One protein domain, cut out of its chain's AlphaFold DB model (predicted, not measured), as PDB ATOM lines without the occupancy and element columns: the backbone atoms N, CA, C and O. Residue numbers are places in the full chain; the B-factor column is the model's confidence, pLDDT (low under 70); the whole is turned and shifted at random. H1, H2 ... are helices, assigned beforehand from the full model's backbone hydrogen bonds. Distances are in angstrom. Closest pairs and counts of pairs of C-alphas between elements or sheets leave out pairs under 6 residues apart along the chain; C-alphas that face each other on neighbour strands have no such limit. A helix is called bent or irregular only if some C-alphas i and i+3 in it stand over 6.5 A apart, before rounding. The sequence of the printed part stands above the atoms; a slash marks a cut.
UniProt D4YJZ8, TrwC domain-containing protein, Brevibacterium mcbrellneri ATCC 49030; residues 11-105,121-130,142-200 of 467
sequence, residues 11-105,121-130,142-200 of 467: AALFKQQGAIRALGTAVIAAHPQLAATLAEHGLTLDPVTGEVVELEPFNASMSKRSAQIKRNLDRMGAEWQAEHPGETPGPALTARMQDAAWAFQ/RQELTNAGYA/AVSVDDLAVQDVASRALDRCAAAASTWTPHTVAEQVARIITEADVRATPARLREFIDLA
ATOM      1  N   ALA A  11     147.319 154.018 203.739       80.00
ATOM      2  CA  ALA A  11     146.029 153.330 203.725       80.00
ATOM      3  C   ALA A  11     145.377 153.321 202.332       80.00
ATOM      4  O   ALA A  11     144.864 152.295 201.896       80.00
ATOM      5  N   ALA A  12     145.442 154.444 201.608       81.12
ATOM      6  CA  ALA A  12     144.926 154.523 200.243       81.12
ATOM      7  C   ALA A  12     145.728 153.641 199.272       81.12
ATOM      8  O   ALA A  12     145.137 152.972 198.433       81.12
ATOM      9  N   LEU A  13     147.056 153.585 199.430       83.88
ATOM     10  CA  LEU A  13     147.928 152.766 198.589       83.88
ATOM     11  C   LEU A  13     147.673 151.267 198.802       83.88
ATOM     12  O   LEU A  13     147.580 150.520 197.834       83.88
ATOM     13  N   PHE A  14     147.494 150.839 200.055       83.31
ATOM     14  CA  PHE A  14     147.148 149.452 200.381       83.31
ATOM     15  C   PHE A  14     145.826 149.020 199.740       83.31
ATOM     16  O   PHE A  14     145.750 147.935 199.173       83.31
ATOM     17  N   LYS A  15     144.804 149.888 199.744       83.06
ATOM     18  CA  LYS A  15     143.523 149.606 199.073       83.06
ATOM     19  C   LYS A  15     143.631 149.506 197.545       83.06
ATOM     20  O   LYS A  15     142.736 148.959 196.918       83.06
ATOM     21  N   GLN A  16     144.705 150.024 196.950       88.00
ATOM     22  CA  GLN A  16     144.939 150.046 195.500       88.00
ATOM     23  C   GLN A  16     145.993 149.026 195.047       88.00
ATOM     24  O   GLN A  16     146.372 149.004 193.877       88.00
ATOM     25  N   GLN A  17     146.487 148.181 195.953       89.88
ATOM     26  CA  GLN A  17     147.578 147.257 195.659       89.88
ATOM     27  C   GLN A  17     147.242 146.287 194.513       89.88
ATOM     28  O   GLN A  17     148.121 145.992 193.701       89.88
ATOM     29  N   GLY A  18     145.989 145.823 194.427       90.12
ATOM     30  CA  GLY A  18     145.511 144.960 193.340       90.12
ATOM     31  C   GLY A  18     145.651 145.631 191.973       90.12
ATOM     32  O   GLY A  18     146.361 145.116 191.111       90.12
ATOM     33  N   ALA A  19     145.096 146.837 191.827       92.69
ATOM     34  CA  ALA A  19     145.209 147.655 190.620       92.69
ATOM     35  C   ALA A  19     146.664 147.935 190.226       92.69
ATOM     36  O   ALA A  19     147.045 147.731 189.077       92.69
ATOM     37  N   ILE A  20     147.510 148.340 191.179       92.25
ATOM     38  CA  ILE A  20     148.932 148.615 190.915       92.25
ATOM     39  C   ILE A  20     149.637 147.366 190.381       92.25
ATOM     40  O   ILE A  20     150.399 147.454 189.416       92.25
ATOM     41  N   ARG A  21     149.380 146.201 190.990       91.69
ATOM     42  CA  ARG A  21     149.954 144.930 190.543       91.69
ATOM     43  C   ARG A  21     149.462 144.569 189.144       91.69
ATOM     44  O   ARG A  21     150.295 144.273 188.297       91.69
ATOM     45  N   ALA A  22     148.154 144.620 188.901       93.81
ATOM     46  CA  ALA A  22     147.572 144.265 187.609       93.81
ATOM     47  C   ALA A  22     148.079 145.173 186.480       93.81
ATOM     48  O   ALA A  22     148.487 144.674 185.438       93.81
ATOM     49  N   LEU A  23     148.154 146.488 186.711       93.38
ATOM     50  CA  LEU A  23     148.715 147.444 185.752       93.38
ATOM     51  C   LEU A  23     150.196 147.168 185.466       93.38
ATOM     52  O   LEU A  23     150.623 147.198 184.314       93.38
ATOM     53  N   GLY A  24     150.985 146.885 186.508       91.69
ATOM     54  CA  GLY A  24     152.393 146.521 186.358       91.69
ATOM     55  C   GLY A  24     152.576 145.240 185.541       91.69
ATOM     56  O   GLY A  24     153.382 145.221 184.612       91.69
ATOM     57  N   THR A  25     151.794 144.202 185.847       92.00
ATOM     58  CA  THR A  25     151.781 142.941 185.095       92.00
ATOM     59  C   THR A  25     151.385 143.172 183.640       92.00
ATOM     60  O   THR A  25     152.126 142.745 182.761       92.00
ATOM     61  N   ALA A  26     150.307 143.913 183.371       92.62
ATOM     62  CA  ALA A  26     149.837 144.183 182.013       92.62
ATOM     63  C   ALA A  26     150.904 144.879 181.155       92.62
ATOM     64  O   ALA A  26     151.131 144.496 180.009       92.62
ATOM     65  N   VAL A  27     151.614 145.869 181.713       91.69
ATOM     66  CA  VAL A  27     152.696 146.573 181.000       91.69
ATOM     67  C   VAL A  27     153.858 145.640 180.659       91.69
ATOM     68  O   VAL A  27     154.420 145.754 179.571       91.69
ATOM     69  N   ILE A  28     154.236 144.740 181.572       90.81
ATOM     70  CA  ILE A  28     155.322 143.776 181.343       90.81
ATOM     71  C   ILE A  28     154.889 142.730 180.311       90.81
ATOM     72  O   ILE A  28     155.604 142.518 179.332       90.81
ATOM     73  N   ALA A  29     153.715 142.125 180.504       90.81
ATOM     74  CA  ALA A  29     153.167 141.083 179.641       90.81
ATOM     75  C   ALA A  29     152.975 141.571 178.198       90.81
ATOM     76  O   ALA A  29     153.341 140.879 177.252       90.81
ATOM     77  N   ALA A  30     152.490 142.803 178.020       91.69
ATOM     78  CA  ALA A  30     152.232 143.354 176.696       91.69
ATOM     79  C   ALA A  30     153.477 143.885 175.967       91.69
ATOM     80  O   ALA A  30     153.366 144.295 174.807       91.69
ATOM     81  N   HIS A  31     154.653 143.908 176.609       91.38
ATOM     82  CA  HIS A  31     155.828 144.592 176.077       91.38
ATOM     83  C   HIS A  31     156.398 143.877 174.833       91.38
ATOM     84  O   HIS A  31     157.008 142.808 174.953       91.38
ATOM     85  N   PRO A  32     156.312 144.476 173.628       88.12
ATOM     86  CA  PRO A  32     156.604 143.768 172.381       88.12
ATOM     87  C   PRO A  32     158.074 143.360 172.266       88.12
ATOM     88  O   PRO A  32     158.373 142.261 171.813       88.12
ATOM     89  N   GLN A  33     159.001 144.206 172.728       91.25
ATOM     90  CA  GLN A  33     160.430 143.877 172.682       91.25
ATOM     91  C   GLN A  33     160.791 142.765 173.667       91.25
ATOM     92  O   GLN A  33     161.658 141.963 173.364       91.25
ATOM     93  N   LEU A  34     160.118 142.689 174.822       90.62
ATOM     94  CA  LEU A  34     160.417 141.648 175.805       90.62
ATOM     95  C   LEU A  34     159.980 140.293 175.251       90.62
ATOM     96  O   LEU A  34     160.762 139.348 175.249       90.62
ATOM     97  N   ALA A  35     158.758 140.231 174.718       87.06
ATOM     98  CA  ALA A  35     158.238 139.039 174.067       87.06
ATOM     99  C   ALA A  35     159.104 138.613 172.868       87.06
ATOM    100  O   ALA A  35     159.425 137.435 172.745       87.06
ATOM    101  N   ALA A  36     159.528 139.558 172.020       88.62
ATOM    102  CA  ALA A  36     160.406 139.271 170.884       88.62
ATOM    103  C   ALA A  36     161.770 138.723 171.331       88.62
ATOM    104  O   ALA A  36     162.196 137.683 170.839       88.62
ATOM    105  N   THR A  37     162.415 139.360 172.312       93.06
ATOM    106  CA  THR A  37     163.700 138.897 172.855       93.06
ATOM    107  C   THR A  37     163.587 137.514 173.494       93.06
ATOM    108  O   THR A  37     164.452 136.670 173.284       93.06
ATOM    109  N   LEU A  38     162.519 137.236 174.248       90.38
ATOM    110  CA  LEU A  38     162.289 135.898 174.797       90.38
ATOM    111  C   LEU A  38     162.100 134.871 173.672       90.38
ATOM    112  O   LEU A  38     162.755 133.829 173.683       90.38
ATOM    113  N   ALA A  39     161.297 135.195 172.657       87.12
ATOM    114  CA  ALA A  39     161.048 134.311 171.522       87.12
ATOM    115  C   ALA A  39     162.316 134.013 170.697       87.12
ATOM    116  O   ALA A  39     162.498 132.871 170.273       87.12
ATOM    117  N   GLU A  40     163.210 134.991 170.509       89.75
ATOM    118  CA  GLU A  40     164.532 134.806 169.878       89.75
ATOM    119  C   GLU A  40     165.395 133.778 170.622       89.75
ATOM    120  O   GLU A  40     166.189 133.065 170.009       89.75
ATOM    121  N   HIS A  41     165.199 133.659 171.935       87.81
ATOM    122  CA  HIS A  41     165.874 132.687 172.791       87.81
ATOM    123  C   HIS A  41     165.049 131.417 173.056       87.81
ATOM    124  O   HIS A  41     165.425 130.613 173.906       87.81
ATOM    125  N   GLY A  42     163.945 131.208 172.329       86.88
ATOM    126  CA  GLY A  42     163.086 130.030 172.488       86.88
ATOM    127  C   GLY A  42     162.295 130.002 173.799       86.88
ATOM    128  O   GLY A  42     161.847 128.934 174.207       86.88
ATOM    129  N   LEU A  43     162.136 131.156 174.448       89.06
ATOM    130  CA  LEU A  43     161.427 131.335 175.709       89.06
ATOM    131  C   LEU A  43     160.052 131.972 175.482       89.06
ATOM    132  O   LEU A  43     159.869 132.801 174.587       89.06
ATOM    133  N   THR A  44     159.100 131.619 176.337       89.38
ATOM    134  CA  THR A  44     157.707 132.056 176.266       89.38
ATOM    135  C   THR A  44     157.312 132.720 177.578       89.38
ATOM    136  O   THR A  44     157.426 132.115 178.643       89.38
ATOM    137  N   LEU A  45     156.838 133.966 177.510       88.75
ATOM    138  CA  LEU A  45     156.233 134.646 178.654       88.75
ATOM    139  C   LEU A  45     154.772 134.212 178.770       88.75
ATOM    140  O   LEU A  45     154.009 134.395 177.824       88.75
ATOM    141  N   ASP A  46     154.386 133.665 179.914       88.31
ATOM    142  CA  ASP A  46     152.981 133.483 180.257       88.31
ATOM    143  C   ASP A  46     152.421 134.844 180.702       88.31
ATOM    144  O   ASP A  46     152.914 135.418 181.680       88.31
ATOM    145  N   PRO A  47     151.434 135.411 179.989       85.00
ATOM    146  CA  PRO A  47     150.995 136.772 180.262       85.00
ATOM    147  C   PRO A  47     150.287 136.888 181.618       85.00
ATOM    148  O   PRO A  47     150.436 137.902 182.297       85.00
ATOM    149  N   VAL A  48     149.569 135.848 182.056       85.44
ATOM    150  CA  VAL A  48     148.743 135.870 183.273       85.44
ATOM    151  C   VAL A  48     149.602 135.746 184.530       85.44
ATOM    152  O   VAL A  48     149.415 136.484 185.501       85.44
ATOM    153  N   THR A  49     150.552 134.816 184.526       85.94
ATOM    154  CA  THR A  49     151.456 134.584 185.658       85.94
ATOM    155  C   THR A  49     152.647 135.545 185.647       85.94
ATOM    156  O   THR A  49     153.164 135.887 186.712       85.94
ATOM    157  N   GLY A  50     153.052 136.024 184.465       85.69
ATOM    158  CA  GLY A  50     154.273 136.799 184.251       85.69
ATOM    159  C   GLY A  50     155.550 135.954 184.292       85.69
ATOM    160  O   GLY A  50     156.647 136.514 184.291       85.69
ATOM    161  N   GLU A  51     155.423 134.628 184.359       89.38
ATOM    162  CA  GLU A  51     156.544 133.695 184.407       89.38
ATOM    163  C   GLU A  51     157.043 133.362 182.998       89.38
ATOM    164  O   GLU A  51     156.284 133.331 182.026       89.38
ATOM    165  N   VAL A  52     158.338 133.069 182.881       90.81
ATOM    166  CA  VAL A  52     158.881 132.468 181.661       90.81
ATOM    167  C   VAL A  52     158.680 130.963 181.766       90.81
ATOM    168  O   VAL A  52     159.327 130.311 182.584       90.81
ATOM    169  N   VAL A  53     157.790 130.418 180.942       89.38
ATOM    170  CA  VAL A  53     157.269 129.046 181.044       89.38
ATOM    171  C   VAL A  53     158.384 128.002 181.111       89.38
ATOM    172  O   VAL A  53     158.342 127.081 181.923       89.38
ATOM    173  N   GLU A  54     159.408 128.139 180.275       89.31
ATOM    174  CA  GLU A  54     160.518 127.190 180.201       89.31
ATOM    175  C   GLU A  54     161.493 127.316 181.387       89.31
ATOM    176  O   GLU A  54     162.274 126.398 181.644       89.31
ATOM    177  N   LEU A  55     161.452 128.434 182.119       89.38
ATOM    178  CA  LEU A  55     162.284 128.688 183.300       89.38
ATOM    179  C   LEU A  55     161.548 128.432 184.623       89.38
ATOM    180  O   LEU A  55     162.204 128.181 185.636       89.38
ATOM    181  N   GLU A  56     160.213 128.432 184.617       89.31
ATOM    182  CA  GLU A  56     159.362 128.233 185.797       89.31
ATOM    183  C   GLU A  56     159.765 127.010 186.656       89.31
ATOM    184  O   GLU A  56     159.877 127.163 187.879       89.31
ATOM    185  N   PRO A  57     160.091 125.822 186.091       88.75
ATOM    186  CA  PRO A  57     160.487 124.657 186.893       88.75
ATOM    187  C   PRO A  57     161.731 124.886 187.767       88.75
ATOM    188  O   PRO A  57     161.919 124.206 188.778       88.75
ATOM    189  N   PHE A  58     162.579 125.851 187.405       87.94
ATOM    190  CA  PHE A  58     163.819 126.171 188.112       87.94
ATOM    191  C   PHE A  58     163.631 127.268 189.173       87.94
ATOM    192  O   PHE A  58     164.527 127.495 189.988       87.94
ATOM    193  N   ASN A  59     162.466 127.917 189.255       87.19
ATOM    194  CA  ASN A  59     162.221 128.988 190.229       87.19
ATOM    195  C   ASN A  59     162.507 128.543 191.674       87.19
ATOM    196  O   ASN A  59     163.110 129.285 192.455       87.19
ATOM    197  N   ALA A  60     162.148 127.310 192.041       82.06
ATOM    198  CA  ALA A  60     162.378 126.782 193.387       82.06
ATOM    199  C   ALA A  60     163.870 126.594 193.727       82.06
ATOM    200  O   ALA A  60     164.269 126.855 194.867       82.06
ATOM    201  N   SER A  61     164.701 126.175 192.763       82.00
ATOM    202  CA  SER A  61     166.147 125.993 192.973       82.00
ATOM    203  C   SER A  61     166.872 127.340 193.065       82.00
ATOM    204  O   SER A  61     167.760 127.515 193.904       82.00
ATOM    205  N   MET A  62     166.419 128.322 192.282       81.44
ATOM    206  CA  MET A  62     166.971 129.678 192.246       81.44
ATOM    207  C   MET A  62     166.496 130.540 193.431       81.44
ATOM    208  O   MET A  62     167.209 131.431 193.899       81.44
ATOM    209  N   SER A  63     165.331 130.236 194.012       81.31
ATOM    210  CA  SER A  63     164.746 130.960 195.152       81.31
ATOM    211  C   SER A  63     165.195 130.404 196.514       81.31
ATOM    212  O   SER A  63     164.394 130.131 197.415       81.31
ATOM    213  N   LYS A  64     166.517 130.273 196.709       79.38
ATOM    214  CA  LYS A  64     167.140 129.715 197.935       79.38
ATOM    215  C   LYS A  64     166.624 130.342 199.223       79.38
ATOM    216  O   LYS A  64     166.483 129.666 200.243       79.38
ATOM    217  N   ARG A  65     166.354 131.647 199.174       78.50
ATOM    218  CA  ARG A  65     165.851 132.406 200.314       78.50
ATOM    219  C   ARG A  65     164.414 132.028 200.661       78.50
ATOM    220  O   ARG A  65     164.129 131.802 201.832       78.50
ATOM    221  N   SER A  66     163.539 131.924 199.672       79.69
ATOM    222  CA  SER A  66     162.148 131.512 199.879       79.69
ATOM    223  C   SER A  66     162.082 130.078 200.394       79.69
ATOM    224  O   SER A  66     161.377 129.810 201.361       79.69
ATOM    225  N   ALA A  67     162.909 129.180 199.848       80.75
ATOM    226  CA  ALA A  67     163.036 127.812 200.346       80.75
ATOM    227  C   ALA A  67     163.545 127.761 201.800       80.75
ATOM    228  O   ALA A  67     163.072 126.951 202.595       80.75
ATOM    229  N   GLN A  68     164.486 128.635 202.176       82.31
ATOM    230  CA  GLN A  68     164.947 128.759 203.563       82.31
ATOM    231  C   GLN A  68     163.831 129.248 204.495       82.31
ATOM    232  O   GLN A  68     163.638 128.661 205.554       82.31
ATOM    233  N   ILE A  69     163.093 130.291 204.102       84.25
ATOM    234  CA  ILE A  69     161.968 130.822 204.886       84.25
ATOM    235  C   ILE A  69     160.896 129.745 205.063       84.25
ATOM    236  O   ILE A  69     160.440 129.536 206.181       84.25
ATOM    237  N   LYS A  70     160.550 129.021 203.992       85.75
ATOM    238  CA  LYS A  70     159.588 127.917 204.045       85.75
ATOM    239  C   LYS A  70     160.033 126.827 205.020       85.75
ATOM    240  O   LYS A  70     159.279 126.504 205.921       85.75
ATOM    241  N   ARG A  71     161.285 126.357 204.939       86.19
ATOM    242  CA  ARG A  71     161.830 125.381 205.907       86.19
ATOM    243  C   ARG A  71     161.780 125.884 207.350       86.19
ATOM    244  O   ARG A  71     161.489 125.109 208.254       86.19
ATOM    245  N   ASN A  72     162.082 127.164 207.575       88.38
ATOM    246  CA  ASN A  72     161.989 127.761 208.906       88.38
ATOM    247  C   ASN A  72     160.542 127.763 209.411       88.38
ATOM    248  O   ASN A  72     160.316 127.432 210.571       88.38
ATOM    249  N   LEU A  73     159.590 128.117 208.546       88.62
ATOM    250  CA  LEU A  73     158.168 128.152 208.868       88.62
ATOM    251  C   LEU A  73     157.616 126.746 209.129       88.62
ATOM    252  O   LEU A  73     156.949 126.554 210.136       88.62
ATOM    253  N   ASP A  74     157.958 125.766 208.288       89.81
ATOM    254  CA  ASP A  74     157.563 124.362 208.449       89.81
ATOM    255  C   ASP A  74     158.092 123.795 209.776       89.81
ATOM    256  O   ASP A  74     157.355 123.142 210.512       89.81
ATOM    257  N   ARG A  75     159.350 124.104 210.130       90.81
ATOM    258  CA  ARG A  75     159.940 123.731 211.424       90.81
ATOM    259  C   ARG A  75     159.174 124.355 212.590       90.81
ATOM    260  O   ARG A  75     158.797 123.638 213.508       90.81
ATOM    261  N   MET A  76     158.942 125.668 212.550       89.50
ATOM    262  CA  MET A  76     158.201 126.371 213.605       89.50
ATOM    263  C   MET A  76     156.765 125.841 213.726       89.50
ATOM    264  O   MET A  76     156.263 125.692 214.835       89.50
ATOM    265  N   GLY A  77     156.114 125.532 212.601       88.69
ATOM    266  CA  GLY A  77     154.782 124.929 212.555       88.69
ATOM    267  C   GLY A  77     154.747 123.544 213.196       88.69
ATOM    268  O   GLY A  77     153.874 123.275 214.013       88.69
ATOM    269  N   ALA A  78     155.720 122.689 212.875       88.38
ATOM    270  CA  ALA A  78     155.834 121.355 213.458       88.38
ATOM    271  C   ALA A  78     156.143 121.393 214.965       88.38
ATOM    272  O   ALA A  78     155.547 120.628 215.719       88.38
ATOM    273  N   GLU A  79     157.033 122.289 215.406       89.56
ATOM    274  CA  GLU A  79     157.328 122.526 216.828       89.56
ATOM    275  C   GLU A  79     156.059 122.955 217.578       89.56
ATOM    276  O   GLU A  79     155.705 122.353 218.589       89.56
ATOM    277  N   TRP A  80     155.315 123.919 217.029       90.25
ATOM    278  CA  TRP A  80     154.072 124.389 217.635       90.25
ATOM    279  C   TRP A  80     152.992 123.298 217.696       90.25
ATOM    280  O   TRP A  80     152.368 123.118 218.740       90.25
ATOM    281  N   GLN A  81     152.803 122.534 216.614       89.25
ATOM    282  CA  GLN A  81     151.815 121.450 216.549       89.25
ATOM    283  C   GLN A  81     152.124 120.315 217.534       89.25
ATOM    284  O   GLN A  81     151.208 119.684 218.056       89.25
ATOM    285  N   ALA A  82     153.409 120.035 217.777       90.12
ATOM    286  CA  ALA A  82     153.831 119.041 218.758       90.12
ATOM    287  C   ALA A  82     153.498 119.477 220.194       90.12
ATOM    288  O   ALA A  82     153.147 118.638 221.022       90.12
ATOM    289  N   GLU A  83     153.585 120.778 220.477       90.25
ATOM    290  CA  GLU A  83     153.210 121.366 221.766       90.25
ATOM    291  C   GLU A  83     151.686 121.544 221.921       90.25
ATOM    292  O   GLU A  83     151.197 121.535 223.049       90.25
ATOM    293  N   HIS A  84     150.937 121.643 220.811       84.81
ATOM    294  CA  HIS A  84     149.487 121.907 220.792       84.81
ATOM    295  C   HIS A  84     148.727 120.923 219.868       84.81
ATOM    296  O   HIS A  84     148.239 121.302 218.794       84.81
ATOM    297  N   PRO A  85     148.619 119.628 220.234       88.25
ATOM    298  CA  PRO A  85     148.017 118.617 219.368       88.25
ATOM    299  C   PRO A  85     146.521 118.864 219.136       88.25
ATOM    300  O   PRO A  85     145.733 118.907 220.075       88.25
ATOM    301  N   GLY A  86     146.111 118.946 217.868       81.44
ATOM    302  CA  GLY A  86     144.705 119.129 217.481       81.44
ATOM    303  C   GLY A  86     144.247 120.588 217.425       81.44
ATOM    304  O   GLY A  86     143.121 120.851 217.009       81.44
ATOM    305  N   GLU A  87     145.122 121.530 217.771       83.44
ATOM    306  CA  GLU A  87     144.879 122.960 217.609       83.44
ATOM    307  C   GLU A  87     145.427 123.460 216.261       83.44
ATOM    308  O   GLU A  87     146.232 122.796 215.608       83.44
ATOM    309  N   THR A  88     144.961 124.627 215.807       78.94
ATOM    310  CA  THR A  88     145.479 125.323 214.613       78.94
ATOM    311  C   THR A  88     145.919 126.725 215.028       78.94
ATOM    312  O   THR A  88     145.152 127.408 215.712       78.94
ATOM    313  N   PRO A  89     147.122 127.188 214.644       79.69
ATOM    314  CA  PRO A  89     147.617 128.477 215.102       79.69
ATOM    315  C   PRO A  89     146.754 129.605 214.526       79.69
ATOM    316  O   PRO A  89     146.500 129.659 213.322       79.69
ATOM    317  N   GLY A  90     146.304 130.517 215.390       78.81
ATOM    318  CA  GLY A  90     145.506 131.672 214.974       78.81
ATOM    319  C   GLY A  90     146.305 132.697 214.145       78.81
ATOM    320  O   GLY A  90     147.537 132.727 214.223       78.81
ATOM    321  N   PRO A  91     145.638 133.616 213.414       72.38
ATOM    322  CA  PRO A  91     146.276 134.503 212.430       72.38
ATOM    323  C   PRO A  91     147.429 135.356 212.978       72.38
ATOM    324  O   PRO A  91     148.446 135.542 212.312       72.38
ATOM    325  N   ALA A  92     147.296 135.859 214.210       79.06
ATOM    326  CA  ALA A  92     148.330 136.669 214.854       79.06
ATOM    327  C   ALA A  92     149.600 135.859 215.155       79.06
ATOM    328  O   ALA A  92     150.716 136.367 215.021       79.06
ATOM    329  N   LEU A  93     149.437 134.592 215.543       84.69
ATOM    330  CA  LEU A  93     150.556 133.688 215.770       84.69
ATOM    331  C   LEU A  93     151.194 133.281 214.440       84.69
ATOM    332  O   LEU A  93     152.413 133.355 214.319       84.69
ATOM    333  N   THR A  94     150.392 132.958 213.421       83.25
ATOM    334  CA  THR A  94     150.891 132.671 212.067       83.25
ATOM    335  C   THR A  94     151.726 133.827 211.516       83.25
ATOM    336  O   THR A  94     152.829 133.599 211.023       83.25
ATOM    337  N   ALA A  95     151.254 135.071 211.653       82.06
ATOM    338  CA  ALA A  95     151.995 136.259 211.229       82.06
ATOM    339  C   ALA A  95     153.330 136.401 211.983       82.06
ATOM    340  O   ALA A  95     154.378 136.598 211.370       82.06
ATOM    341  N   ARG A  96     153.329 136.197 213.308       86.44
ATOM    342  CA  ARG A  96     154.561 136.195 214.116       86.44
ATOM    343  C   ARG A  96     155.537 135.094 213.707       86.44
ATOM    344  O   ARG A  96     156.740 135.339 213.668       86.44
ATOM    345  N   MET A  97     155.043 133.895 213.398       87.38
ATOM    346  CA  MET A  97     155.870 132.787 212.911       87.38
ATOM    347  C   MET A  97     156.460 133.101 211.537       87.38
ATOM    348  O   MET A  97     157.626 132.804 211.305       87.38
ATOM    349  N   GLN A  98     155.709 133.753 210.645       86.00
ATOM    350  CA  GLN A  98     156.224 134.225 209.356       86.00
ATOM    351  C   GLN A  98     157.337 135.266 209.535       86.00
ATOM    352  O   GLN A  98     158.405 135.124 208.933       86.00
ATOM    353  N   ASP A  99     157.136 136.255 210.409       83.81
ATOM    354  CA  ASP A  99     158.150 137.265 210.730       83.81
ATOM    355  C   ASP A  99     159.406 136.631 211.342       83.81
ATOM    356  O   ASP A  99     160.533 136.936 210.936       83.81
ATOM    357  N   ALA A 100     159.227 135.699 212.280       85.31
ATOM    358  CA  ALA A 100     160.319 134.967 212.907       85.31
ATOM    359  C   ALA A 100     161.061 134.084 211.894       85.31
ATOM    360  O   ALA A 100     162.289 134.119 211.846       85.31
ATOM    361  N   ALA A 101     160.351 133.341 211.042       86.06
ATOM    362  CA  ALA A 101     160.929 132.510 209.986       86.06
ATOM    363  C   ALA A 101     161.719 133.347 208.972       86.06
ATOM    364  O   ALA A 101     162.768 132.914 208.477       86.06
ATOM    365  N   TRP A 102     161.249 134.565 208.696       82.88
ATOM    366  CA  TRP A 102     161.958 135.535 207.878       82.88
ATOM    367  C   TRP A 102     163.180 136.121 208.602       82.88
ATOM    368  O   TRP A 102     164.246 136.247 208.008       82.88
ATOM    369  N   ALA A 103     163.114 136.452 209.885       79.25
ATOM    370  CA  ALA A 103     164.283 136.962 210.605       79.25
ATOM    371  C   ALA A 103     165.358 135.878 210.837       79.25
ATOM    372  O   ALA A 103     166.561 136.161 210.797       79.25
ATOM    373  N   PHE A 104     164.929 134.634 211.049       78.44
ATOM    374  CA  PHE A 104     165.773 133.524 211.465       78.44
ATOM    375  C   PHE A 104     166.797 133.128 210.399       78.44
ATOM    376  O   PHE A 104     166.472 132.929 209.224       78.44
ATOM    377  N   GLN A 105     168.057 133.002 210.835       69.19
ATOM    378  CA  GLN A 105     169.203 132.636 209.999       69.19
ATOM    379  C   GLN A 105     169.270 133.418 208.685       69.19
ATOM    380  O   GLN A 105     169.605 132.858 207.644       69.19
ATOM    381  N   ARG A 121     174.434 131.019 185.378       87.31
ATOM    382  CA  ARG A 121     174.346 130.045 184.281       87.31
ATOM    383  C   ARG A 121     174.703 128.638 184.759       87.31
ATOM    384  O   ARG A 121     173.955 127.704 184.497       87.31
ATOM    385  N   GLN A 122     175.801 128.486 185.503       87.69
ATOM    386  CA  GLN A 122     176.218 127.184 186.027       87.69
ATOM    387  C   GLN A 122     175.191 126.604 187.003       87.69
ATOM    388  O   GLN A 122     174.952 125.398 187.004       87.69
ATOM    389  N   GLU A 123     174.582 127.445 187.836       86.62
ATOM    390  CA  GLU A 123     173.540 127.007 188.756       86.62
ATOM    391  C   GLU A 123     172.295 126.488 188.025       86.62
ATOM    392  O   GLU A 123     171.797 125.417 188.374       86.62
ATOM    393  N   LEU A 124     171.842 127.185 186.978       87.94
ATOM    394  CA  LEU A 124     170.749 126.714 186.122       87.94
ATOM    395  C   LEU A 124     171.100 125.386 185.441       87.94
ATOM    396  O   LEU A 124     170.309 124.446 185.501       87.94
ATOM    397  N   THR A 125     172.302 125.265 184.871       88.00
ATOM    398  CA  THR A 125     172.772 124.010 184.264       88.00
ATOM    399  C   THR A 125     172.788 122.867 185.280       88.00
ATOM    400  O   THR A 125     172.312 121.772 184.989       88.00
ATOM    401  N   ASN A 126     173.274 123.113 186.500       88.56
ATOM    402  CA  ASN A 126     173.278 122.117 187.577       88.56
ATOM    403  C   ASN A 126     171.862 121.716 188.012       88.56
ATOM    404  O   ASN A 126     171.658 120.591 188.463       88.56
ATOM    405  N   ALA A 127     170.892 122.624 187.887       87.25
ATOM    406  CA  ALA A 127     169.486 122.339 188.135       87.25
ATOM    407  C   ALA A 127     168.815 121.561 186.984       87.25
ATOM    408  O   ALA A 127     167.662 121.165 187.125       87.25
ATOM    409  N   GLY A 128     169.530 121.311 185.880       87.44
ATOM    410  CA  GLY A 128     169.048 120.554 184.724       87.44
ATOM    411  C   GLY A 128     168.544 121.417 183.566       87.44
ATOM    412  O   GLY A 128     167.925 120.884 182.649       87.44
ATOM    413  N   TYR A 129     168.786 122.732 183.584       86.88
ATOM    414  CA  TYR A 129     168.445 123.602 182.462       86.88
ATOM    415  C   TYR A 129     169.355 123.308 181.263       86.88
ATOM    416  O   TYR A 129     170.567 123.514 181.323       86.88
ATOM    417  N   ALA A 130     168.757 122.840 180.170       84.38
ATOM    418  CA  ALA A 130     169.441 122.546 178.919       84.38
ATOM    419  C   ALA A 130     168.653 123.169 177.752       84.38
ATOM    420  O   ALA A 130     167.644 122.593 177.333       84.38
ATOM    421  N   ALA A 142     149.656 136.517 169.493       76.25
ATOM    422  CA  ALA A 142     149.483 137.813 170.131       76.25
ATOM    423  C   ALA A 142     148.321 138.595 169.503       76.25
ATOM    424  O   ALA A 142     148.197 138.645 168.277       76.25
ATOM    425  N   VAL A 143     147.529 139.250 170.350       84.75
ATOM    426  CA  VAL A 143     146.391 140.081 169.938       84.75
ATOM    427  C   VAL A 143     146.825 141.549 169.875       84.75
ATOM    428  O   VAL A 143     147.552 142.028 170.755       84.75
ATOM    429  N   SER A 144     146.416 142.286 168.836       86.31
ATOM    430  CA  SER A 144     146.616 143.738 168.822       86.31
ATOM    431  C   SER A 144     145.646 144.395 169.798       86.31
ATOM    432  O   SER A 144     144.494 143.989 169.910       86.31
ATOM    433  N   VAL A 145     146.070 145.470 170.464       86.19
ATOM    434  CA  VAL A 145     145.153 146.266 171.299       86.19
ATOM    435  C   VAL A 145     143.979 146.829 170.487       86.19
ATOM    436  O   VAL A 145     142.889 146.984 171.023       86.19
ATOM    437  N   ASP A 146     144.186 147.068 169.189       85.44
ATOM    438  CA  ASP A 146     143.159 147.575 168.274       85.44
ATOM    439  C   ASP A 146     142.121 146.503 167.880       85.44
ATOM    440  O   ASP A 146     141.049 146.847 167.385       85.44
ATOM    441  N   ASP A 147     142.422 145.218 168.105       88.56
ATOM    442  CA  ASP A 147     141.494 144.109 167.848       88.56
ATOM    443  C   ASP A 147     140.528 143.883 169.026       88.56
ATOM    444  O   ASP A 147     139.543 143.155 168.897       88.56
ATOM    445  N   LEU A 148     140.796 144.502 170.183       91.56
ATOM    446  CA  LEU A 148     139.902 144.472 171.335       91.56
ATOM    447  C   LEU A 148     138.861 145.587 171.243       91.56
ATOM    448  O   LEU A 148     139.189 146.771 171.158       91.56
ATOM    449  N   ALA A 149     137.589 145.221 171.375       95.06
ATOM    450  CA  ALA A 149     136.531 146.198 171.566       95.06
ATOM    451  C   ALA A 149     136.582 146.758 172.998       95.06
ATOM    452  O   ALA A 149     136.452 146.027 173.982       95.06
ATOM    453  N   VAL A 150     136.741 148.080 173.114       96.19
ATOM    454  CA  VAL A 150     136.748 148.809 174.397       96.19
ATOM    455  C   VAL A 150     135.472 148.523 175.193       96.19
ATOM    456  O   VAL A 150     135.536 148.310 176.400       96.19
ATOM    457  N   GLN A 151     134.327 148.477 174.508       96.94
ATOM    458  CA  GLN A 151     133.014 148.191 175.083       96.94
ATOM    459  C   GLN A 151     132.964 146.799 175.719       96.94
ATOM    460  O   GLN A 151     132.485 146.658 176.842       96.94
ATOM    461  N   ASP A 152     133.510 145.787 175.042       96.25
ATOM    462  CA  ASP A 152     133.511 144.414 175.548       96.25
ATOM    463  C   ASP A 152     134.409 144.294 176.784       96.25
ATOM    464  O   ASP A 152     134.019 143.692 177.782       96.25
ATOM    465  N   VAL A 153     135.594 144.918 176.763       97.56
ATOM    466  CA  VAL A 153     136.496 144.938 177.927       97.56
ATOM    467  C   VAL A 153     135.863 145.685 179.103       97.56
ATOM    468  O   VAL A 153     135.950 145.212 180.237       97.56
ATOM    469  N   ALA A 154     135.198 146.815 178.847       98.06
ATOM    470  CA  ALA A 154     134.489 147.587 179.863       98.06
ATOM    471  C   ALA A 154     133.341 146.781 180.497       98.06
ATOM    472  O   ALA A 154     133.283 146.664 181.722       98.06
ATOM    473  N   SER A 155     132.484 146.156 179.680       96.94
ATOM    474  CA  SER A 155     131.378 145.313 180.153       96.94
ATOM    475  C   SER A 155     131.887 144.150 181.004       96.94
ATOM    476  O   SER A 155     131.444 143.969 182.137       96.94
ATOM    477  N   ARG A 156     132.883 143.407 180.509       97.25
ATOM    478  CA  ARG A 156     133.480 142.276 181.236       97.25
ATOM    479  C   ARG A 156     134.146 142.709 182.544       97.25
ATOM    480  O   ARG A 156     134.100 141.988 183.539       97.25
ATOM    481  N   ALA A 157     134.755 143.897 182.580       97.81
ATOM    482  CA  ALA A 157     135.328 144.442 183.808       97.81
ATOM    483  C   ALA A 157     134.248 144.727 184.864       97.81
ATOM    484  O   ALA A 157     134.471 144.449 186.046       97.81
ATOM    485  N   LEU A 158     133.083 145.243 184.455       97.31
ATOM    486  CA  LEU A 158     131.939 145.439 185.349       97.31
ATOM    487  C   LEU A 158     131.345 144.120 185.829       97.31
ATOM    488  O   LEU A 158     131.038 144.008 187.014       97.31
ATOM    489  N   ASP A 159     131.251 143.120 184.954       96.00
ATOM    490  CA  ASP A 159     130.803 141.776 185.316       96.00
ATOM    491  C   ASP A 159     131.694 141.165 186.409       96.00
ATOM    492  O   ASP A 159     131.195 140.743 187.454       96.00
ATOM    493  N   ARG A 160     133.024 141.248 186.253       95.94
ATOM    494  CA  ARG A 160     133.983 140.795 187.278       95.94
ATOM    495  C   ARG A 160     133.877 141.573 188.585       95.94
ATOM    496  O   ARG A 160     134.025 140.997 189.663       95.94
ATOM    497  N   CYS A 161     133.638 142.883 188.512       95.75
ATOM    498  CA  CYS A 161     133.416 143.696 189.708       95.75
ATOM    499  C   CYS A 161     132.137 143.263 190.439       95.75
ATOM    500  O   CYS A 161     132.175 143.071 191.655       95.75
ATOM    501  N   ALA A 162     131.042 143.067 189.701       94.25
ATOM    502  CA  ALA A 162     129.744 142.662 190.229       94.25
ATOM    503  C   ALA A 162     129.761 141.245 190.819       94.25
ATOM    504  O   ALA A 162     129.158 141.020 191.867       94.25
ATOM    505  N   ALA A 163     130.493 140.313 190.207       91.81
ATOM    506  CA  ALA A 163     130.678 138.966 190.743       91.81
ATOM    507  C   ALA A 163     131.425 138.975 192.092       91.81
ATOM    508  O   ALA A 163     131.151 138.165 192.978       91.81
ATOM    509  N   ALA A 164     132.363 139.912 192.277       90.44
ATOM    510  CA  ALA A 164     133.191 139.980 193.479       90.44
ATOM    511  C   ALA A 164     132.556 140.780 194.630       90.44
ATOM    512  O   ALA A 164     132.742 140.422 195.796       90.44
ATOM    513  N   ALA A 165     131.856 141.883 194.340       91.88
ATOM    514  CA  ALA A 165     131.376 142.814 195.360       91.88
ATOM    515  C   ALA A 165     130.147 143.622 194.914       91.88
ATOM    516  O   ALA A 165     129.933 143.868 193.733       91.88
ATOM    517  N   SER A 166     129.369 144.119 195.881       93.25
ATOM    518  CA  SER A 166     128.220 145.000 195.601       93.25
ATOM    519  C   SER A 166     128.624 146.450 195.321       93.25
ATOM    520  O   SER A 166     127.854 147.201 194.726       93.25
ATOM    521  N   THR A 167     129.820 146.860 195.755       94.94
ATOM    522  CA  THR A 167     130.378 148.184 195.465       94.94
ATOM    523  C   THR A 167     131.877 148.114 195.232       94.94
ATOM    524  O   THR A 167     132.571 147.354 195.909       94.94
ATOM    525  N   TRP A 168     132.396 148.976 194.365       95.56
ATOM    526  CA  TRP A 168     133.813 149.032 194.014       95.56
ATOM    527  C   TRP A 168     134.323 150.466 193.850       95.56
ATOM    528  O   TRP A 168     133.603 151.455 194.031       95.56
ATOM    529  N   THR A 169     135.620 150.576 193.566       95.25
ATOM    530  CA  THR A 169     136.292 151.837 193.230       95.25
ATOM    531  C   THR A 169     136.591 151.885 191.731       95.25
ATOM    532  O   THR A 169     136.708 150.826 191.113       95.25
ATOM    533  N   PRO A 170     136.865 153.067 191.151       94.62
ATOM    534  CA  PRO A 170     137.407 153.149 189.790       94.62
ATOM    535  C   PRO A 170     138.712 152.354 189.609       94.62
ATOM    536  O   PRO A 170     139.032 151.893 188.523       94.62
ATOM    537  N   HIS A 171     139.481 152.163 190.686       95.19
ATOM    538  CA  HIS A 171     140.753 151.437 190.631       95.19
ATOM    539  C   HIS A 171     140.514 149.927 190.548       95.19
ATOM    540  O   HIS A 171     141.296 149.218 189.931       95.19
ATOM    541  N   THR A 172     139.418 149.444 191.136       96.25
ATOM    542  CA  THR A 172     138.958 148.060 190.983       96.25
ATOM    543  C   THR A 172     138.567 147.785 189.532       96.25
ATOM    544  O   THR A 172     138.944 146.749 188.999       96.25
ATOM    545  N   VAL A 173     137.893 148.731 188.868       97.19
ATOM    546  CA  VAL A 173     137.569 148.629 187.435       97.19
ATOM    547  C   VAL A 173     138.852 148.574 186.603       97.19
ATOM    548  O   VAL A 173     139.038 147.630 185.839       97.19
ATOM    549  N   ALA A 174     139.786 149.505 186.827       97.19
ATOM    550  CA  ALA A 174     141.084 149.513 186.145       97.19
ATOM    551  C   ALA A 174     141.881 148.216 186.360       97.19
ATOM    552  O   ALA A 174     142.555 147.734 185.450       97.19
ATOM    553  N   GLU A 175     141.797 147.627 187.558       97.25
ATOM    554  CA  GLU A 175     142.385 146.320 187.845       97.25
ATOM    555  C   GLU A 175     141.803 145.232 186.936       97.25
ATOM    556  O   GLU A 175     142.568 144.479 186.334       97.25
ATOM    557  N   GLN A 176     140.473 145.146 186.824       97.75
ATOM    558  CA  GLN A 176     139.822 144.128 185.994       97.75
ATOM    559  C   GLN A 176     140.093 144.344 184.504       97.75
ATOM    560  O   GLN A 176     140.421 143.384 183.813       97.75
ATOM    561  N   VAL A 177     140.068 145.592 184.028       98.00
ATOM    562  CA  VAL A 177     140.457 145.948 182.653       98.00
ATOM    563  C   VAL A 177     141.882 145.468 182.355       98.00
ATOM    564  O   VAL A 177     142.112 144.773 181.366       98.00
ATOM    565  N   ALA A 178     142.843 145.767 183.236       96.75
ATOM    566  CA  ALA A 178     144.231 145.343 183.060       96.75
ATOM    567  C   ALA A 178     144.381 143.810 183.047       96.75
ATOM    568  O   ALA A 178     145.165 143.279 182.257       96.75
ATOM    569  N   ARG A 179     143.619 143.090 183.882       96.12
ATOM    570  CA  ARG A 179     143.597 141.617 183.901       96.12
ATOM    571  C   ARG A 179     143.037 141.036 182.607       96.12
ATOM    572  O   ARG A 179     143.695 140.193 182.016       96.12
ATOM    573  N   ILE A 180     141.903 141.543 182.126       95.81
ATOM    574  CA  ILE A 180     141.275 141.093 180.875       95.81
ATOM    575  C   ILE A 180     142.227 141.272 179.686       95.81
ATOM    576  O   ILE A 180     142.390 140.362 178.878       95.81
ATOM    577  N   ILE A 181     142.902 142.421 179.601       94.38
ATOM    578  CA  ILE A 181     143.883 142.696 178.540       94.38
ATOM    579  C   ILE A 181     145.080 141.742 178.621       94.38
ATOM    580  O   ILE A 181     145.591 141.284 177.600       94.38
ATOM    581  N   THR A 182     145.524 141.441 179.840       93.38
ATOM    582  CA  THR A 182     146.620 140.502 180.086       93.38
ATOM    583  C   THR A 182     146.225 139.080 179.677       93.38
ATOM    584  O   THR A 182     146.980 138.405 178.990       93.38
ATOM    585  N   GLU A 183     145.026 138.632 180.043       92.62
ATOM    586  CA  GLU A 183     144.489 137.313 179.685       92.62
ATOM    587  C   GLU A 183     144.254 137.155 178.178       92.62
ATOM    588  O   GLU A 183     144.379 136.053 177.655       92.62
ATOM    589  N   ALA A 184     143.970 138.252 177.471       91.19
ATOM    590  CA  ALA A 184     143.863 138.286 176.012       91.19
ATOM    591  C   ALA A 184     145.224 138.261 175.282       91.19
ATOM    592  O   ALA A 184     145.256 138.335 174.058       91.19
ATOM    593  N   ASP A 185     146.344 138.189 176.012       90.56
ATOM    594  CA  ASP A 185     147.711 138.178 175.476       90.56
ATOM    595  C   ASP A 185     148.019 139.349 174.516       90.56
ATOM    596  O   ASP A 185     148.672 139.202 173.477       90.56
ATOM    597  N   VAL A 186     147.547 140.550 174.868       91.75
ATOM    598  CA  VAL A 186     147.752 141.750 174.044       91.75
ATOM    599  C   VAL A 186     149.231 142.100 173.912       91.75
ATOM    600  O   VAL A 186     150.006 141.971 174.861       91.75
ATOM    601  N   ARG A 187     149.636 142.607 172.742       90.94
ATOM    602  CA  ARG A 187     150.955 143.223 172.524       90.94
ATOM    603  C   ARG A 187     150.804 144.674 172.098       90.94
ATOM    604  O   ARG A 187     150.266 144.975 171.039       90.94
ATOM    605  N   ALA A 188     151.321 145.586 172.918       92.31
ATOM    606  CA  ALA A 188     151.219 147.018 172.670       92.31
ATOM    607  C   ALA A 188     152.355 147.793 173.343       92.31
ATOM    608  O   ALA A 188     152.965 147.354 174.319       92.31
ATOM    609  N   THR A 189     152.632 148.998 172.843       92.25
ATOM    610  CA  THR A 189     153.538 149.909 173.556       92.25
ATOM    611  C   THR A 189     152.915 150.334 174.894       92.25
ATOM    612  O   THR A 189     151.692 150.484 174.967       92.25
ATOM    613  N   PRO A 190     153.716 150.631 175.938       92.44
ATOM    614  CA  PRO A 190     153.180 151.072 177.228       92.44
ATOM    615  C   PRO A 190     152.275 152.311 177.143       92.44
ATOM    616  O   PRO A 190     151.373 152.471 177.960       92.44
ATOM    617  N   ALA A 191     152.514 153.195 176.168       92.69
ATOM    618  CA  ALA A 191     151.682 154.374 175.943       92.69
ATOM    619  C   ALA A 191     150.289 154.000 175.419       92.69
ATOM    620  O   ALA A 191     149.300 154.462 175.978       92.69
ATOM    621  N   ARG A 192     150.212 153.131 174.400       94.38
ATOM    622  CA  ARG A 192     148.926 152.678 173.848       94.38
ATOM    623  C   ARG A 192     148.155 151.777 174.795       94.38
ATOM    624  O   ARG A 192     146.948 151.929 174.914       94.38
ATOM    625  N   LEU A 193     148.852 150.909 175.524       94.38
ATOM    626  CA  LEU A 193     148.222 150.094 176.556       94.38
ATOM    627  C   LEU A 193     147.559 150.969 177.629       94.38
ATOM    628  O   LEU A 193     146.421 150.714 178.007       94.38
ATOM    629  N   ARG A 194     148.253 152.014 178.101       94.44
ATOM    630  CA  ARG A 194     147.704 152.936 179.103       94.44
ATOM    631  C   ARG A 194     146.476 153.675 178.581       94.44
ATOM    632  O   ARG A 194     145.481 153.722 179.284       94.44
ATOM    633  N   GLU A 195     146.538 154.199 177.360       95.81
ATOM    634  CA  GLU A 195     145.399 154.876 176.728       95.81
ATOM    635  C   GLU A 195     144.174 153.964 176.612       95.81
ATOM    636  O   GLU A 195     143.073 154.387 176.947       95.81
ATOM    637  N   PHE A 196     144.362 152.706 176.201       96.94
ATOM    638  CA  PHE A 196     143.265 151.742 176.129       96.94
ATOM    639  C   PHE A 196     142.693 151.420 177.516       96.94
ATOM    640  O   PHE A 196     141.477 151.395 177.685       96.94
ATOM    641  N   ILE A 197     143.555 151.188 178.514       96.62
ATOM    642  CA  ILE A 197     143.122 150.921 179.893       96.62
ATOM    643  C   ILE A 197     142.322 152.100 180.444       96.62
ATOM    644  O   ILE A 197     141.262 151.878 181.026       96.62
ATOM    645  N   ASP A 198     142.812 153.326 180.257       96.81
ATOM    646  CA  ASP A 198     142.137 154.540 180.715       96.81
ATOM    647  C   ASP A 198     140.767 154.667 180.027       96.81
ATOM    648  O   ASP A 198     139.755 154.796 180.710       96.81
ATOM    649  N   LEU A 199     140.704 154.493 178.701       97.94
ATOM    650  CA  LEU A 199     139.459 154.574 177.933       97.94
ATOM    651  C   LEU A 199     138.423 153.515 178.352       97.94
ATOM    652  O   LEU A 199     137.256 153.844 178.551       97.94
ATOM    653  N   ALA A 200     138.829 152.250 178.501       98.06
ATOM    654  CA  ALA A 200     137.931 151.175 178.928       98.06
ATOM    655  C   ALA A 200     137.492 151.336 180.394       98.06
ATOM    656  O   ALA A 200     136.348 151.034 180.735       98.06
TER     657      ALA A 200
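This is residues 11 to 105, 121 to 130 and 142 to 200 of the 467 residues of the protein "TrwC domain-containing protein" of Brevibacterium mcbrellneri ATCC 49030 (UniProt D4YJZ8). Two separate helical lobes are joined by a long strip of loop: in one, H5 and H6 cross at a steep angle, and in the other, H2, H8 and H10 pack on H9, with H2 side by side with it. The loop, residues 41 to 55, leads from H3, beyond one end of H2, to H4, which lies between the lobes, with the small helix H7 off to one side of H4 and far from the middle of the whole. You will find 164 printed residues with ten named helices, H1 to H10 in chain order, and no named strand; the class is all helix. The whole is loose, with a radius of gyration of the C-alphas of 20.8 A, and flat, spanning 59 by 49 by 25 A.

Find C-alpha 64 at (167.140, 129.715, 197.935); from there the longest helix, H5, runs 28.8 A to residue 83. H6, residues 91 to 103, follows over 18.3 A. Before H5 look for H4, residues 56 to 62, which is irregular: C-alphas 57 and 60 are 7.1 A apart. H7 is residues 121 to 126. Go back to C-alpha 11 at (146.029, 153.330, 203.725) for H1, residues 11 to 15, then H2, residues 17 to 29, 18.1 A long, and H3, residues 32 to 40. H8, residues 150 to 164, measures 21.3 A, and H9, residues 170 to 183, 20.1 A. H10, residues 190 to 200, ends at C-alpha 200, (137.931, 151.175, 178.928).

Start at H5, which touches H6 with residues 69 to 77 alone, closest at the C-alphas of Asn 72 and Ala 101, 5.0 A, at a steep tilt of 47 degrees, opposite ways. H4 and H7 only just touch, with 3 pairs of C-alphas within 8 A, closest at Phe 58 and Leu 124, 7.2 A. Now look at H9, the hub. It touches H2 at Ala 19 and Glu 175, their closest C-alphas, 4.2 A, at a shallow tilt of 30 degrees, the same way. H8 touches it at Ala 157 and Gln 176, closest C-alphas 5.0 A apart. H10 touches H9 at Val 177 and Ile 197, closest C-alphas 6.3 A apart, and H8 at Ala 154 and Ala 200, 5.1 A. The helix packing is mostly crossed, with 1 of 6 touching pairs at a shallow tilt. H3 is close to H2 but not clearly touching, and H1 and H2 meet only through their link. Every O i to N i+4 pair is within hydrogen-bond range in the helices other than H4, which has 1 of 3, beside 3 of 4 O i to N i+3 pairs.

The two farthest C-alphas, those of Glu 83 and Asp 146, are 60.4 A apart. Two cuts interrupt the printed part: 26.4 A from C-alpha 105 to 121, and 26.6 A from 130 to 142. H3 to H4 is a long link. Residue 105 alone is under 70 in pLDDT.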